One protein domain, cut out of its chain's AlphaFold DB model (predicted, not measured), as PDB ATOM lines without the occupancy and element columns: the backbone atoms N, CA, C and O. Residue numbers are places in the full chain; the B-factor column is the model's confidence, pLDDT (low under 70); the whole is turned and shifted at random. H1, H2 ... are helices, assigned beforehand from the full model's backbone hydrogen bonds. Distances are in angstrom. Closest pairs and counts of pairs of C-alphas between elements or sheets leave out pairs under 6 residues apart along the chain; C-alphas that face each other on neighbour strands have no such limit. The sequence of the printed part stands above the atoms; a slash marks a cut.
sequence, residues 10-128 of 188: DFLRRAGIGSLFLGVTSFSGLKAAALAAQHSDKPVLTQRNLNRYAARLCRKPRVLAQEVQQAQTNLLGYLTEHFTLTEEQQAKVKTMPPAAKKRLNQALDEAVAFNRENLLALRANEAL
ATOM      1  N   ASP A  10     218.592 170.563 201.368       53.97
ATOM      2  CA  ASP A  10     217.603 169.754 200.658       53.97
ATOM      3  C   ASP A  10     216.193 170.230 200.960       53.97
ATOM      4  O   ASP A  10     215.423 170.368 200.024       53.97
ATOM      5  N   PHE A  11     215.870 170.594 202.206       53.41
ATOM      6  CA  PHE A  11     214.564 171.172 202.544       53.41
ATOM      7  C   PHE A  11     214.300 172.489 201.793       53.41
ATOM      8  O   PHE A  11     213.267 172.634 201.148       53.41
ATOM      9  N   LEU A  12     215.258 173.424 201.788       50.47
ATOM     10  CA  LEU A  12     215.121 174.692 201.056       50.47
ATOM     11  C   LEU A  12     215.037 174.506 199.531       50.47
ATOM     12  O   LEU A  12     214.402 175.316 198.854       50.47
ATOM     13  N   ARG A  13     215.656 173.447 198.989       50.50
ATOM     14  CA  ARG A  13     215.537 173.061 197.573       50.50
ATOM     15  C   ARG A  13     214.216 172.344 197.269       50.50
ATOM     16  O   ARG A  13     213.638 172.610 196.222       50.50
ATOM     17  N   ARG A  14     213.731 171.474 198.164       48.81
ATOM     18  CA  ARG A  14     212.491 170.687 198.006       48.81
ATOM     19  C   ARG A  14     211.240 171.533 198.180       48.81
ATOM     20  O   ARG A  14     210.353 171.445 197.347       48.81
ATOM     21  N   ALA A  15     211.213 172.382 199.205       45.09
ATOM     22  CA  ALA A  15     210.049 173.199 199.526       45.09
ATOM     23  C   ALA A  15     209.788 174.297 198.481       45.09
ATOM     24  O   ALA A  15     208.764 174.963 198.534       45.09
ATOM     25  N   GLY A  16     210.712 174.564 197.545       41.06
ATOM     26  CA  GLY A  16     210.497 175.534 196.460       41.06
ATOM     27  C   GLY A  16     210.252 176.982 196.918       41.06
ATOM     28  O   GLY A  16     209.985 177.855 196.096       41.06
ATOM     29  N   ILE A  17     210.369 177.271 198.219       47.59
ATOM     30  CA  ILE A  17     210.091 178.587 198.810       47.59
ATOM     31  C   ILE A  17     211.046 179.629 198.219       47.59
ATOM     32  O   ILE A  17     210.634 180.731 197.867       47.59
ATOM     33  N   GLY A  18     212.316 179.265 198.016       42.12
ATOM     34  CA  GLY A  18     213.292 180.152 197.386       42.12
ATOM     35  C   GLY A  18     212.910 180.548 195.957       42.12
ATOM     36  O   GLY A  18     213.019 181.719 195.606       42.12
ATOM     37  N   SER A  19     212.424 179.606 195.142       44.81
ATOM     38  CA  SER A  19     212.095 179.832 193.726       44.81
ATOM     39  C   SER A  19     210.737 180.505 193.512       44.81
ATOM     40  O   SER A  19     210.609 181.318 192.599       44.81
ATOM     41  N   LEU A  20     209.747 180.245 194.369       47.00
ATOM     42  CA  LEU A  20     208.433 180.898 194.293       47.00
ATOM     43  C   LEU A  20     208.502 182.394 194.624       47.00
ATOM     44  O   LEU A  20     207.842 183.197 193.964       47.00
ATOM     45  N   PHE A  21     209.348 182.794 195.577       49.38
ATOM     46  CA  PHE A  21     209.534 184.210 195.898       49.38
ATOM     47  C   PHE A  21     210.474 184.940 194.932       49.38
ATOM     48  O   PHE A  21     210.268 186.129 194.698       49.38
ATOM     49  N   LEU A  22     211.420 184.246 194.286       49.31
ATOM     50  CA  LEU A  22     212.281 184.831 193.244       49.31
ATOM     51  C   LEU A  22     211.480 185.400 192.053       49.31
ATOM     52  O   LEU A  22     211.888 186.401 191.460       49.31
ATOM     53  N   GLY A  23     210.322 184.809 191.733       48.94
ATOM     54  CA  GLY A  23     209.424 185.312 190.684       48.94
ATOM     55  C   GLY A  23     208.653 186.583 191.068       48.94
ATOM     56  O   GLY A  23     208.341 187.404 190.206       48.94
ATOM     57  N   VAL A  24     208.372 186.785 192.360       51.38
ATOM     58  CA  VAL A  24     207.667 187.982 192.857       51.38
ATOM     59  C   VAL A  24     208.650 189.119 193.161       51.38
ATOM     60  O   VAL A  24     208.308 190.289 193.003       51.38
ATOM     61  N   THR A  25     209.895 188.799 193.532       55.34
ATOM     62  CA  THR A  25     210.928 189.788 193.884       55.34
ATOM     63  C   THR A  25     211.902 190.117 192.752       55.34
ATOM     64  O   THR A  25     212.954 190.686 193.027       55.34
ATOM     65  N   SER A  26     211.613 189.752 191.498       54.94
ATOM     66  CA  SER A  26     212.485 190.073 190.359       54.94
ATOM     67  C   SER A  26     212.701 191.594 190.285       54.94
ATOM     68  O   SER A  26     211.745 192.353 190.164       54.94
ATOM     69  N   PHE A  27     213.960 192.011 190.435       57.41
ATOM     70  CA  PHE A  27     214.402 193.319 190.936       57.41
ATOM     71  C   PHE A  27     214.337 194.492 189.936       57.41
ATOM     72  O   PHE A  27     215.231 195.340 189.921       57.41
ATOM     73  N   SER A  28     213.290 194.598 189.118       49.31
ATOM     74  CA  SER A  28     212.984 195.872 188.457       49.31
ATOM     75  C   SER A  28     212.397 196.836 189.502       49.31
ATOM     76  O   SER A  28     211.420 196.513 190.168       49.31
ATOM     77  N   GLY A  29     213.017 198.003 189.720       57.75
ATOM     78  CA  GLY A  29     212.412 199.074 190.534       57.75
ATOM     79  C   GLY A  29     212.869 199.226 191.994       57.75
ATOM     80  O   GLY A  29     212.166 199.866 192.773       57.75
ATOM     81  N   LEU A  30     214.059 198.739 192.382       62.81
ATOM     82  CA  LEU A  30     214.636 198.936 193.734       62.81
ATOM     83  C   LEU A  30     214.591 200.396 194.231       62.81
ATOM     84  O   LEU A  30     214.385 200.630 195.419       62.81
ATOM     85  N   LYS A  31     214.731 201.378 193.331       66.25
ATOM     86  CA  LYS A  31     214.637 202.810 193.655       66.25
ATOM     87  C   LYS A  31     213.216 203.233 194.050       66.25
ATOM     88  O   LYS A  31     213.051 203.932 195.042       66.25
ATOM     89  N   ALA A  32     212.198 202.777 193.318       65.69
ATOM     90  CA  ALA A  32     210.794 203.026 193.658       65.69
ATOM     91  C   ALA A  32     210.410 202.321 194.966       65.69
ATOM     92  O   ALA A  32     209.702 202.880 195.796       65.69
ATOM     93  N   ALA A  33     210.953 201.123 195.187       64.31
ATOM     94  CA  ALA A  33     210.760 200.375 196.420       64.31
ATOM     95  C   ALA A  33     211.412 201.074 197.632       64.31
ATOM     96  O   ALA A  33     210.806 201.157 198.696       64.31
ATOM     97  N   ALA A  34     212.616 201.633 197.460       67.38
ATOM     98  CA  ALA A  34     213.295 202.420 198.488       67.38
ATOM     99  C   ALA A  34     212.551 203.727 198.811       67.38
ATOM    100  O   ALA A  34     212.432 204.071 199.982       67.38
ATOM    101  N   LEU A  35     212.010 204.415 197.800       71.12
ATOM    102  CA  LEU A  35     211.172 205.605 197.995       71.12
ATOM    103  C   LEU A  35     209.864 205.266 198.721       71.12
ATOM    104  O   LEU A  35     209.501 205.950 199.672       71.12
ATOM    105  N   ALA A  36     209.193 204.175 198.350       66.06
ATOM    106  CA  ALA A  36     207.970 203.741 199.025       66.06
ATOM    107  C   ALA A  36     208.209 203.399 200.509       66.06
ATOM    108  O   ALA A  36     207.370 203.703 201.353       66.06
ATOM    109  N   ALA A  37     209.367 202.818 200.849       67.75
ATOM    110  CA  ALA A  37     209.715 202.538 202.241       67.75
ATOM    111  C   ALA A  37     210.130 203.763 203.059       67.75
ATOM    112  O   ALA A  37     210.045 203.700 204.278       67.75
ATOM    113  N   GLN A  38     210.528 204.883 202.445       75.56
ATOM    114  CA  GLN A  38     210.782 206.115 203.208       75.56
ATOM    115  C   GLN A  38     209.517 206.654 203.888       75.56
ATOM    116  O   GLN A  38     209.617 207.365 204.883       75.56
ATOM    117  N   HIS A  39     208.335 206.297 203.381       75.25
ATOM    118  CA  HIS A  39     207.046 206.751 203.901       75.25
ATOM    119  C   HIS A  39     206.332 205.711 204.778       75.25
ATOM    120  O   HIS A  39     205.194 205.936 205.183       75.25
ATOM    121  N   SER A  40     206.963 204.569 205.068       79.00
ATOM    122  CA  SER A  40     206.358 203.503 205.870       79.00
ATOM    123  C   SER A  40     207.348 202.923 206.876       79.00
ATOM    124  O   SER A  40     208.471 202.602 206.501       79.00
ATOM    125  N   ASP A  41     206.895 202.597 208.084       87.31
ATOM    126  CA  ASP A  41     207.705 201.845 209.062       87.31
ATOM    127  C   ASP A  41     207.922 200.365 208.675       87.31
ATOM    128  O   ASP A  41     208.576 199.596 209.385       87.31
ATOM    129  N   LYS A  42     207.356 199.934 207.542       90.00
ATOM    130  CA  LYS A  42     207.417 198.557 207.054       90.00
ATOM    131  C   LYS A  42     208.634 198.341 206.148       90.00
ATOM    132  O   LYS A  42     208.971 199.191 205.322       90.00
ATOM    133  N   PRO A  43     209.295 197.173 206.237       89.50
ATOM    134  CA  PRO A  43     210.390 196.843 205.339       89.50
ATOM    135  C   PRO A  43     209.882 196.628 203.907       89.50
ATOM    136  O   PRO A  43     208.850 195.995 203.691       89.50
ATOM    137  N   VAL A  44     210.657 197.057 202.908       87.94
ATOM    138  CA  VAL A  44     210.390 196.725 201.495       87.94
ATOM    139  C   VAL A  44     210.319 195.211 201.311       87.94
ATOM    140  O   VAL A  44     211.192 194.492 201.824       87.94
ATOM    141  N   LEU A  45     209.354 194.728 200.524       86.00
ATOM    142  CA  LEU A  45     209.302 193.331 200.105       86.00
ATOM    143  C   LEU A  45     210.502 193.009 199.201       86.00
ATOM    144  O   LEU A  45     210.490 193.190 197.984       86.00
ATOM    145  N   THR A  46     211.558 192.514 199.832       81.06
ATOM    146  CA  THR A  46     212.755 191.970 199.194       81.06
ATOM    147  C   THR A  46     212.966 190.550 199.689       81.06
ATOM    148  O   THR A  46     212.560 190.208 200.801       81.06
ATOM    149  N   GLN A  47     213.674 189.731 198.910       77.06
ATOM    150  CA  GLN A  47     214.033 188.376 199.335       77.06
ATOM    151  C   GLN A  47     214.749 188.376 200.698       77.06
ATOM    152  O   GLN A  47     214.469 187.538 201.552       77.06
ATOM    153  N   ARG A  48     215.628 189.357 200.945       79.19
ATOM    154  CA  ARG A  48     216.342 189.508 202.223       79.19
ATOM    155  C   ARG A  48     215.390 189.758 203.395       79.19
ATOM    156  O   ARG A  48     215.508 189.089 204.421       79.19
ATOM    157  N   ASN A  49     214.472 190.713 203.255       83.44
ATOM    158  CA  ASN A  49     213.545 191.077 204.329       83.44
ATOM    159  C   ASN A  49     212.527 189.968 204.592       83.44
ATOM    160  O   ASN A  49     212.266 189.652 205.750       83.44
ATOM    161  N   LEU A  50     212.036 189.322 203.533       82.00
ATOM    162  CA  LEU A  50     211.150 188.173 203.645       82.00
ATOM    163  C   LEU A  50     211.835 187.001 204.356       82.00
ATOM    164  O   LEU A  50     211.280 186.457 205.305       82.00
ATOM    165  N   ASN A  51     213.067 186.655 203.970       78.38
ATOM    166  CA  ASN A  51     213.825 185.588 204.629       78.38
ATOM    167  C   ASN A  51     214.074 185.899 206.110       78.38
ATOM    168  O   ASN A  51     213.956 185.015 206.957       78.38
ATOM    169  N   ARG A  52     214.390 187.157 206.444       81.38
ATOM    170  CA  ARG A  52     214.553 187.596 207.838       81.38
ATOM    171  C   ARG A  52     213.240 187.484 208.620       81.38
ATOM    172  O   ARG A  52     213.266 187.048 209.769       81.38
ATOM    173  N   TYR A  53     212.116 187.862 208.014       83.94
ATOM    174  CA  TYR A  53     210.792 187.740 208.623       83.94
ATOM    175  C   TYR A  53     210.419 186.272 208.863       83.94
ATOM    176  O   TYR A  53     210.136 185.885 209.996       83.94
ATOM    177  N   ALA A  54     210.555 185.426 207.840       79.75
ATOM    178  CA  ALA A  54     210.305 183.990 207.933       79.75
ATOM    179  C   ALA A  54     211.185 183.323 209.003       79.75
ATOM    180  O   ALA A  54     210.689 182.555 209.821       79.75
ATOM    181  N   ALA A  55     212.473 183.675 209.081       78.62
ATOM    182  CA  ALA A  55     213.371 183.159 210.114       78.62
ATOM    183  C   ALA A  55     212.911 183.518 211.540       78.62
ATOM    184  O   ALA A  55     213.088 182.718 212.458       78.62
ATOM    185  N   ARG A  56     212.301 184.696 211.739       82.12
ATOM    186  CA  ARG A  56     211.699 185.076 213.028       82.12
ATOM    187  C   ARG A  56     210.445 184.259 213.327       82.12
ATOM    188  O   ARG A  56     210.298 183.808 214.461       82.12
ATOM    189  N   LEU A  57     209.576 184.047 212.338       79.56
ATOM    190  CA  LEU A  57     208.362 183.238 212.496       79.56
ATOM    191  C   LEU A  57     208.676 181.770 212.783       79.56
ATOM    192  O   LEU A  57     208.037 181.170 213.640       79.56
ATOM    193  N   CYS A  58     209.718 181.211 212.166       76.06
ATOM    194  CA  CYS A  58     210.149 179.836 212.416       76.06
ATOM    195  C   CYS A  58     210.545 179.568 213.876       76.06
ATOM    196  O   CYS A  58     210.521 178.414 214.296       76.06
ATOM    197  N   ARG A  59     210.874 180.605 214.662       75.44
ATOM    198  CA  ARG A  59     211.123 180.492 216.114       75.44
ATOM    199  C   ARG A  59     209.836 180.411 216.940       75.44
ATOM    200  O   ARG A  59     209.893 180.154 218.136       75.44
ATOM    201  N   LYS A  60     208.681 180.676 216.325       81.56
ATOM    202  CA  LYS A  60     207.358 180.748 216.955       81.56
ATOM    203  C   LYS A  60     206.368 179.866 216.185       81.56
ATOM    204  O   LYS A  60     205.548 180.372 215.430       81.56
ATOM    205  N   PRO A  61     206.381 178.549 216.404       77.12
ATOM    206  CA  PRO A  61     205.702 177.571 215.545       77.12
ATOM    207  C   PRO A  61     204.185 177.743 215.460       77.12
ATOM    208  O   PRO A  61     203.590 177.606 214.396       77.12
ATOM    209  N   ARG A  62     203.551 178.083 216.589       81.12
ATOM    210  CA  ARG A  62     202.114 178.387 216.638       81.12
ATOM    211  C   ARG A  62     201.776 179.636 215.822       81.12
ATOM    212  O   ARG A  62     200.784 179.636 215.109       81.12
ATOM    213  N   VAL A  63     202.628 180.658 215.908       85.69
ATOM    214  CA  VAL A  63     202.473 181.908 215.152       85.69
ATOM    215  C   VAL A  63     202.729 181.650 213.669       85.69
ATOM    216  O   VAL A  63     201.941 182.077 212.844       85.69
ATOM    217  N   LEU A  64     203.749 180.859 213.320       83.81
ATOM    218  CA  LEU A  64     204.028 180.469 211.936       83.81
ATOM    219  C   LEU A  64     202.807 179.824 211.264       83.81
ATOM    220  O   LEU A  64     202.486 180.183 210.139       83.81
ATOM    221  N   ALA A  65     202.120 178.902 211.944       84.06
ATOM    222  CA  ALA A  65     200.925 178.265 211.392       84.06
ATOM    223  C   ALA A  65     199.782 179.271 211.146       84.06
ATOM    224  O   ALA A  65     199.118 179.202 210.115       84.06
ATOM    225  N   GLN A  66     199.584 180.226 212.062       89.00
ATOM    226  CA  GLN A  66     198.582 181.290 211.918       89.00
ATOM    227  C   GLN A  66     198.910 182.224 210.745       89.00
ATOM    228  O   GLN A  66     198.047 182.515 209.922       89.00
ATOM    229  N   GLU A  67     200.168 182.642 210.635       89.50
ATOM    230  CA  GLU A  67     200.661 183.526 209.570       89.50
ATOM    231  C   GLU A  67     200.560 182.850 208.195       89.50
ATOM    232  O   GLU A  67     200.139 183.462 207.216       89.50
ATOM    233  N   VAL A  68     200.871 181.550 208.119       88.81
ATOM    234  CA  VAL A  68     200.686 180.757 206.897       88.81
ATOM    235  C   VAL A  68     199.216 180.697 206.496       88.81
ATOM    236  O   VAL A  68     198.903 180.917 205.327       88.81
ATOM    237  N   GLN A  69     198.306 180.470 207.445       91.31
ATOM    238  CA  GLN A  69     196.872 180.456 207.165       91.31
ATOM    239  C   GLN A  69     196.389 181.813 206.625       91.31
ATOM    240  O   GLN A  69     195.679 181.860 205.618       91.31
ATOM    241  N   GLN A  70     196.823 182.921 207.233       91.62
ATOM    242  CA  GLN A  70     196.512 184.273 206.756       91.62
ATOM    243  C   GLN A  70     197.042 184.514 205.335       91.62
ATOM    244  O   GLN A  70     196.299 184.985 204.467       91.62
ATOM    245  N   ALA A  71     198.293 184.123 205.067       90.56
ATOM    246  CA  ALA A  71     198.905 184.229 203.745       90.56
ATOM    247  C   ALA A  71     198.157 183.402 202.680       90.56
ATOM    248  O   ALA A  71     198.004 183.851 201.543       90.56
ATOM    249  N   GLN A  72     197.653 182.216 203.033       92.00
ATOM    250  CA  GLN A  72     196.876 181.363 202.127       92.00
ATOM    251  C   GLN A  72     195.491 181.950 201.811       92.00
ATOM    252  O   GLN A  72     195.038 181.870 200.662       92.00
ATOM    253  N   THR A  73     194.823 182.557 202.801       94.81
ATOM    254  CA  THR A  73     193.510 183.200 202.625       94.81
ATOM    255  C   THR A  73     193.611 184.465 201.775       94.81
ATOM    256  O   THR A  73     192.913 184.590 200.767       94.81
ATOM    257  N   ASN A  74     194.497 185.393 202.145       94.31
ATOM    258  CA  ASN A  74     194.658 186.675 201.464       94.31
ATOM    259  C   ASN A  74     196.138 187.063 201.366       94.31
ATOM    260  O   ASN A  74     196.633 187.890 202.129       94.31
ATOM    261  N   LEU A  75     196.828 186.493 200.375       92.69
ATOM    262  CA  LEU A  75     198.258 186.722 200.165       92.69
ATOM    263  C   LEU A  75     198.609 188.206 200.014       92.69
ATOM    264  O   LEU A  75     199.597 188.657 200.584       92.69
ATOM    265  N   LEU A  76     197.820 188.967 199.249       94.00
ATOM    266  CA  LEU A  76     198.093 190.390 199.059       94.00
ATOM    267  C   LEU A  76     197.933 191.152 200.372       94.00
ATOM    268  O   LEU A  76     198.844 191.886 200.739       94.00
ATOM    269  N   GLY A  77     196.813 190.946 201.074       95.00
ATOM    270  CA  GLY A  77     196.550 191.580 202.367       95.00
ATOM    271  C   GLY A  77     197.670 191.300 203.363       95.00
ATOM    272  O   GLY A  77     198.268 192.238 203.887       95.00
ATOM    273  N   TYR A  78     198.039 190.028 203.504       94.62
ATOM    274  CA  TYR A  78     199.143 189.584 204.351       94.62
ATOM    275  C   TYR A  78     200.477 190.259 203.981       94.62
ATOM    276  O   TYR A  78     201.171 190.811 204.833       94.62
ATOM    277  N   LEU A  79     200.838 190.287 202.693       92.94
ATOM    278  CA  LEU A  79     202.077 190.935 202.261       92.94
ATOM    279  C   LEU A  79     202.057 192.448 202.520       92.94
ATOM    280  O   LEU A  79     203.062 192.983 202.974       92.94
ATOM    281  N   THR A  80     200.934 193.131 202.283       92.88
ATOM    282  CA  THR A  80     200.791 194.572 202.564       92.88
ATOM    283  C   THR A  80     200.748 194.900 204.056       92.88
ATOM    284  O   THR A  80     201.074 196.019 204.460       92.88
ATOM    285  N   GLU A  81     200.365 193.944 204.899       95.00
ATOM    286  CA  GLU A  81     200.391 194.094 206.351       95.00
ATOM    287  C   GLU A  81     201.831 194.125 206.873       95.00
ATOM    288  O   GLU A  81     202.180 195.032 207.629       95.00
ATOM    289  N   HIS A  82     202.691 193.223 206.396       93.12
ATOM    290  CA  HIS A  82     204.055 193.064 206.917       93.12
ATOM    291  C   HIS A  82     205.150 193.759 206.102       93.12
ATOM    292  O   HIS A  82     206.249 193.976 206.619       93.12
ATOM    293  N   PHE A  83     204.883 194.110 204.843       92.69
ATOM    294  CA  PHE A  83     205.868 194.684 203.931       92.69
ATOM    295  C   PHE A  83     205.308 195.852 203.129       92.69
ATOM    296  O   PHE A  83     204.108 195.969 202.880       92.69
ATOM    297  N   THR A  84     206.224 196.679 202.643       91.44
ATOM    298  CA  THR A  84     205.936 197.703 201.639       91.44
ATOM    299  C   THR A  84     206.150 197.113 200.256       91.44
ATOM    300  O   THR A  84     207.239 196.622 199.944       91.44
ATOM    301  N   LEU A  85     205.096 197.130 199.439       88.50
ATOM    302  CA  LEU A  85     205.092 196.567 198.093       88.50
ATOM    303  C   LEU A  85     205.037 197.687 197.060       88.50
ATOM    304  O   LEU A  85     204.237 198.614 197.196       88.50
ATOM    305  N   THR A  86     205.815 197.555 195.989       86.69
ATOM    306  CA  THR A  86     205.660 198.409 194.803       86.69
ATOM    307  C   THR A  86     204.356 198.093 194.071       86.69
ATOM    308  O   THR A  86     203.809 196.996 194.201       86.69
ATOM    309  N   GLU A  87     203.866 199.023 193.252       86.19
ATOM    310  CA  GLU A  87     202.672 198.797 192.425       86.19
ATOM    311  C   GLU A  87     202.828 197.575 191.506       86.19
ATOM    312  O   GLU A  87     201.918 196.754 191.416       86.19
ATOM    313  N   GLU A  88     204.012 197.380 190.909       85.00
ATOM    314  CA  GLU A  88     204.333 196.178 190.126       85.00
ATOM    315  C   GLU A  88     204.220 194.892 190.956       85.00
ATOM    316  O   GLU A  88     203.662 193.898 190.486       85.00
ATOM    317  N   GLN A  89     204.733 194.884 192.191       86.62
ATOM    318  CA  GLN A  89     204.639 193.717 193.073       86.62
ATOM    319  C   GLN A  89     203.185 193.426 193.449       86.62
ATOM    320  O   GLN A  89     202.757 192.273 193.401       86.62
ATOM    321  N   GLN A  90     202.408 194.462 193.773       91.00
ATOM    322  CA  GLN A  90     200.981 194.313 194.051       91.00
ATOM    323  C   GLN A  90     200.236 193.758 192.833       91.00
ATOM    324  O   GLN A  90     199.444 192.826 192.977       91.00
ATOM    325  N   ALA A  91     200.516 194.276 191.633       89.25
ATOM    326  CA  ALA A  91     199.927 193.791 190.390       89.25
ATOM    327  C   ALA A  91     200.280 192.318 190.138       89.25
ATOM    328  O   ALA A  91     199.373 191.521 189.912       89.25
ATOM    329  N   LYS A  92     201.555 191.928 190.275       87.50
ATOM    330  CA  LYS A  92     202.009 190.531 190.131       87.50
ATOM    331  C   LYS A  92     201.333 189.577 191.115       87.50
ATOM    332  O   LYS A  92     201.007 188.452 190.750       87.50
ATOM    333  N   VAL A  93     201.120 190.003 192.362       89.81
ATOM    334  CA  VAL A  93     200.414 189.187 193.362       89.81
ATOM    335  C   VAL A  93     198.928 189.059 193.009       89.81
ATOM    336  O   VAL A  93     198.377 187.965 193.116       89.81
ATOM    337  N   LYS A  94     198.287 190.137 192.534       92.56
ATOM    338  CA  LYS A  94     196.882 190.121 192.082       92.56
ATOM    339  C   LYS A  94     196.669 189.234 190.854       92.56
ATOM    340  O   LYS A  94     195.656 188.550 190.776       92.56
ATOM    341  N   THR A  95     197.613 189.234 189.916       92.38
ATOM    342  CA  THR A  95     197.542 188.465 188.662       92.38
ATOM    343  C   THR A  95     198.230 187.102 188.749       92.38
ATOM    344  O   THR A  95     198.438 186.446 187.728       92.38
ATOM    345  N   MET A  96     198.578 186.645 189.958       88.06
ATOM    346  CA  MET A  96     199.261 185.373 190.162       88.06
ATOM    347  C   MET A  96     198.423 184.205 189.607       88.06
ATOM    348  O   MET A  96     197.284 184.011 190.044       88.06
ATOM    349  N   PRO A  97     198.971 183.376 188.695       88.19
ATOM    350  CA  PRO A  97     198.240 182.242 188.144       88.19
ATOM    351  C   PRO A  97     197.776 181.270 189.242       88.19
ATOM    352  O   PRO A  97     198.554 180.978 190.159       88.19
ATOM    353  N   PRO A  98     196.577 180.665 189.137       88.50
ATOM    354  CA  PRO A  98     196.071 179.723 190.141       88.50
ATOM    355  C   PRO A  98     197.026 178.554 190.421       88.50
ATOM    356  O   PRO A  98     197.192 178.140 191.567       88.50
ATOM    357  N   ALA A  99     197.717 178.058 189.389       82.94
ATOM    358  CA  ALA A  99     198.727 177.011 189.531       82.94
ATOM    359  C   ALA A  99     199.931 177.460 190.380       82.94
ATOM    360  O   ALA A  99     200.438 176.683 191.188       82.94
ATOM    361  N   ALA A 100     200.370 178.714 190.233       82.06
ATOM    362  CA  ALA A 100     201.436 179.285 191.052       82.06
ATOM    363  C   ALA A 100     200.973 179.475 192.504       82.06
ATOM    364  O   ALA A 100     201.691 179.086 193.422       82.06
ATOM    365  N   LYS A 101     199.739 179.959 192.710       86.44
ATOM    366  CA  LYS A 101     199.137 180.083 194.046       86.44
ATOM    367  C   LYS A 101     199.026 178.724 194.750       86.44
ATOM    368  O   LYS A 101     199.377 178.614 195.919       86.44
ATOM    369  N   LYS A 102     198.616 177.668 194.037       84.75
ATOM    370  CA  LYS A 102     198.560 176.302 194.585       84.75
ATOM    371  C   LYS A 102     199.942 175.801 195.022       84.75
ATOM    372  O   LYS A 102     200.065 175.264 196.117       84.75
ATOM    373  N   ARG A 103     200.976 176.006 194.195       81.19
ATOM    374  CA  ARG A 103     202.365 175.644 194.536       81.19
ATOM    375  C   ARG A 103     202.876 176.418 195.750       81.19
ATOM    376  O   ARG A 103     203.541 175.832 196.594       81.19
ATOM    377  N   LEU A 104     202.543 177.705 195.853       83.81
ATOM    378  CA  LEU A 104     202.872 178.516 197.022       83.81
ATOM    379  C   LEU A 104     202.214 177.975 198.289       83.81
ATOM    380  O   LEU A 104     202.905 177.778 199.281       83.81
ATOM    381  N   ASN A 105     200.914 177.688 198.250       85.81
ATOM    382  CA  ASN A 105     200.207 177.159 199.415       85.81
ATOM    383  C   ASN A 105     200.804 175.826 199.876       85.81
ATOM    384  O   ASN A 105     201.073 175.677 201.063       85.81
ATOM    385  N   GLN A 106     201.107 174.922 198.939       84.00
ATOM    386  CA  GLN A 106     201.760 173.649 199.248       84.00
ATOM    387  C   GLN A 106     203.137 173.851 199.901       84.00
ATOM    388  O   GLN A 106     203.443 173.218 200.907       84.00
ATOM    389  N   ALA A 107     203.954 174.765 199.374       78.00
ATOM    390  CA  ALA A 107     205.257 175.089 199.952       78.00
ATOM    391  C   ALA A 107     205.146 175.638 201.388       78.00
ATOM    392  O   ALA A 107     205.993 175.352 202.237       78.00
ATOM    393  N   LEU A 108     204.103 176.427 201.671       83.56
ATOM    394  CA  LEU A 108     203.834 176.934 203.015       83.56
ATOM    395  C   LEU A 108     203.385 175.813 203.967       83.56
ATOM    396  O   LEU A 108     203.863 175.768 205.100       83.56
ATOM    397  N   ASP A 109     202.542 174.884 203.510       84.12
ATOM    398  CA  ASP A 109     202.116 173.722 204.304       84.12
ATOM    399  C   ASP A 109     203.308 172.827 204.675       84.12
ATOM    400  O   ASP A 109     203.477 172.446 205.838       84.12
ATOM    401  N   GLU A 110     204.191 172.555 203.709       80.69
ATOM    402  CA  GLU A 110     205.431 171.800 203.926       80.69
ATOM    403  C   GLU A 110     206.346 172.492 204.953       80.69
ATOM    404  O   GLU A 110     206.964 171.826 205.789       80.69
ATOM    405  N   ALA A 111     206.394 173.829 204.957       75.56
ATOM    406  CA  ALA A 111     207.146 174.594 205.951       75.56
ATOM    407  C   ALA A 111     206.584 174.467 207.368       75.56
ATOM    408  O   ALA A 111     207.358 174.320 208.321       75.56
ATOM    409  N   VAL A 112     205.259 174.495 207.520       82.19
ATOM    410  CA  VAL A 112     204.607 174.300 208.821       82.19
ATOM    411  C   VAL A 112     204.843 172.880 209.330       82.19
ATOM    412  O   VAL A 112     205.219 172.708 210.493       82.19
ATOM    413  N   ALA A 113     204.678 171.872 208.468       79.94
ATOM    414  CA  ALA A 113     204.899 170.470 208.814       79.94
ATOM    415  C   ALA A 113     206.339 170.224 209.287       79.94
ATOM    416  O   ALA A 113     206.554 169.724 210.393       79.94
ATOM    417  N   PHE A 114     207.326 170.687 208.516       77.38
ATOM    418  CA  PHE A 114     208.741 170.556 208.863       77.38
ATOM    419  C   PHE A 114     209.099 171.261 210.179       77.38
ATOM    420  O   PHE A 114     209.857 170.736 210.997       77.38
ATOM    421  N   ASN A 115     208.553 172.458 210.419       75.62
ATOM    422  CA  ASN A 115     208.792 173.174 211.672       75.62
ATOM    423  C   ASN A 115     208.208 172.403 212.871       75.62
ATOM    424  O   ASN A 115     208.882 172.248 213.890       75.62
ATOM    425  N   ARG A 116     206.997 171.846 212.723       75.19
ATOM    426  CA  ARG A 116     206.339 171.025 213.749       75.19
ATOM    427  C   ARG A 116     207.156 169.784 214.109       75.19
ATOM    428  O   ARG A 116     207.357 169.524 215.294       75.19
ATOM    429  N   GLU A 117     207.631 169.047 213.111       74.19
ATOM    430  CA  GLU A 117     208.439 167.838 213.308       74.19
ATOM    431  C   GLU A 117     209.756 168.139 214.028       74.19
ATOM    432  O   GLU A 117     210.109 167.442 214.980       74.19
ATOM    433  N   ASN A 118     210.443 169.224 213.657       68.88
ATOM    434  CA  ASN A 118     211.692 169.615 214.315       68.88
ATOM    435  C   ASN A 118     211.510 169.947 215.799       68.88
ATOM    436  O   ASN A 118     212.369 169.613 216.608       68.88
ATOM    437  N   LEU A 119     210.399 170.570 216.190       68.31
ATOM    438  CA  LEU A 119     210.142 170.857 217.608       68.31
ATOM    439  C   LEU A 119     209.828 169.602 218.402       68.31
ATOM    440  O   LEU A 119     210.205 169.509 219.565       68.31
ATOM    441  N   LEU A 120     209.103 168.662 217.795       68.56
ATOM    442  CA  LEU A 120     208.835 167.373 218.421       68.56
ATOM    443  C   LEU A 120     210.144 166.605 218.614       68.56
ATOM    444  O   LEU A 120     210.354 166.052 219.687       68.56
ATOM    445  N   ALA A 121     211.049 166.651 217.634       64.12
ATOM    446  CA  ALA A 121     212.381 166.064 217.746       64.12
ATOM    447  C   ALA A 121     213.250 166.752 218.815       64.12
ATOM    448  O   ALA A 121     213.938 166.068 219.567       64.12
ATOM    449  N   LEU A 122     213.204 168.086 218.926       60.72
ATOM    450  CA  LEU A 122     213.911 168.825 219.981       60.72
ATOM    451  C   LEU A 122     213.379 168.463 221.374       60.72
ATOM    452  O   LEU A 122     214.166 168.111 222.243       60.72
ATOM    453  N   ARG A 123     212.053 168.434 221.557       61.88
ATOM    454  CA  ARG A 123     211.422 168.020 222.824       61.88
ATOM    455  C   ARG A 123     211.702 166.562 223.184       61.88
ATOM    456  O   ARG A 123     211.837 166.242 224.358       61.88
ATOM    457  N   ALA A 124     211.770 165.681 222.189       59.44
ATOM    458  CA  ALA A 124     212.104 164.276 222.399       59.44
ATOM    459  C   ALA A 124     213.574 164.082 222.814       59.44
ATOM    460  O   ALA A 124     213.862 163.167 223.578       59.44
ATOM    461  N   ASN A 125     214.484 164.950 222.354       56.44
ATOM    462  CA  ASN A 125     215.895 164.928 222.751       56.44
ATOM    463  C   ASN A 125     216.149 165.626 224.103       56.44
ATOM    464  O   ASN A 125     217.002 165.170 224.853       56.44
ATOM    465  N   GLU A 126     215.392 166.672 224.458       48.66
ATOM    466  CA  GLU A 126     215.455 167.314 225.788       48.66
ATOM    467  C   GLU A 126     214.982 166.387 226.924       48.66
ATOM    468  O   GLU A 126     215.360 166.579 228.076       48.66
ATOM    469  N   ALA A 127     214.204 165.345 226.619       46.25
ATOM    470  CA  ALA A 127     213.788 164.345 227.602       46.25
ATOM    471  C   ALA A 127     214.920 163.390 228.049       46.25
ATOM    472  O   ALA A 127     214.675 162.556 228.920       46.25
ATOM    473  N   LEU A 128     216.134 163.487 227.479       43.53
ATOM    474  CA  LEU A 128     217.256 162.596 227.805       43.53
ATOM    475  C   LEU A 128     218.345 163.188 228.717       43.53
ATOM    476  O   LEU A 128     219.146 162.408 229.218       43.53
TER     477      LEU A 128
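AT A GLANCE: This is residues 10 to 128 of the 188 residues of an uncharacterized protein of Bacteroidetes bacterium (UniProt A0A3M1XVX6). One long helix, H8, makes the longest axis of the model, and seven shorter helices form a compact body with its earlier part, H2 packing on its residues 100 to 108 and H5 on its residues 105 to 116, while its far end, residues 120 to 126, sticks out as a bare arm. H5 runs back side by side with H8, H2 packs on the earlier part of H8, the hairpin of H6 and H7 folds back beyond the end of H5, and H3 sits at the far corner of the body from the arm. The printed part has 119 residues with eight named helices, H1 to H8 in order along the chain, and no named strand; the class is all helix. The whole is compact, with a radius of gyration of the C-alphas of 15.6 A, yet elongated in outline, with spans of 53 by 32 by 25 A.

HOW THE PARTS SIT: H8, residues 98 to 126, is the longest helix. H5, residues 61 to 73, touches it at residues 105 to 116 of H8 alone, where the closest C-alphas, those of Ala 65 and Val 112, are 6.0 A apart; the two run opposite ways at a shallow tilt of 8 degrees. H2, residues 17 to 24, touches residues 100 to 108 of H8 alone, with the C-alphas of Ile 17 and Ala 107 closest at 6.1 A; they run opposite ways at a shallow tilt of 32 degrees, only just short of steep. H1, residues 10 to 14, touches no helix but is near H8. H4, residues 47 to 57, is close to H5 but not clearly touching it, with the C-alphas of Leu 57 and Leu 64 closest at 5.2 A; H4 and H8 are apart. H4 is also close to H2 but not clearly touching it, with the C-alphas of Phe 21 and Gln 47 closest at 7.0 A. H6, residues 75 to 82, and H5 touch only at the corner by their link, the C-alphas of Ala 71 and Tyr 78 being closest at 5.4 A. H6 and H7, residues 87 to 94, form a helical hairpin: they touch, with the C-alphas of Leu 76 and Val 93 closest at 6.3 A, and run opposite ways at a steep tilt of 44 degrees. H7 and H2 only just touch, with 3 pairs of C-alphas within 8 A, the closest being those of Val 24 and Gln 89 at 6.5 A. H3, residues 30 to 38, touches no helix but is near H7. The helix packing is part aligned, part crossed: leaving out H5 and H6, which touch only at the corner, 2 of the 4 pairs of helices that touch are at a shallow tilt. Every O i to N i+4 pair is within hydrogen-bond range in H1, H3, H4, H5, H6, H7 and H8; in H2 it is 2 of 4.

IN THESE COORDINATES: H8 is 42.4 A long from C-alpha 98 at (196.071, 179.723, 190.141) to C-alpha 126 at (215.455, 167.314, 225.788). H5 measures 18.6 A, H4 15.2 A, H3 12.5 A and H2 11.4 A from first to last C-alpha. H6 and H7 measure 10.9 A and 10.4 A. H1, 5.8 A long, begins the printed part at C-alpha 10, (217.603, 169.754, 200.658).

THE WHOLE: The two C-alphas farthest apart, those of Ala 32 and Leu 128, are 53.3 A apart. Residues 120 to 128, of which 120 to 126 belong to H8, stand free; without them the body spans 41 by 29 by 26 A. The printed part has no cut. The link from H3 to H4 is short, with 8 residues, and the others are tight. The mean pLDDT of the printed part is 75.6, and it is under 70 in residues 10 to 34, 36 to 37 and 118 to 128.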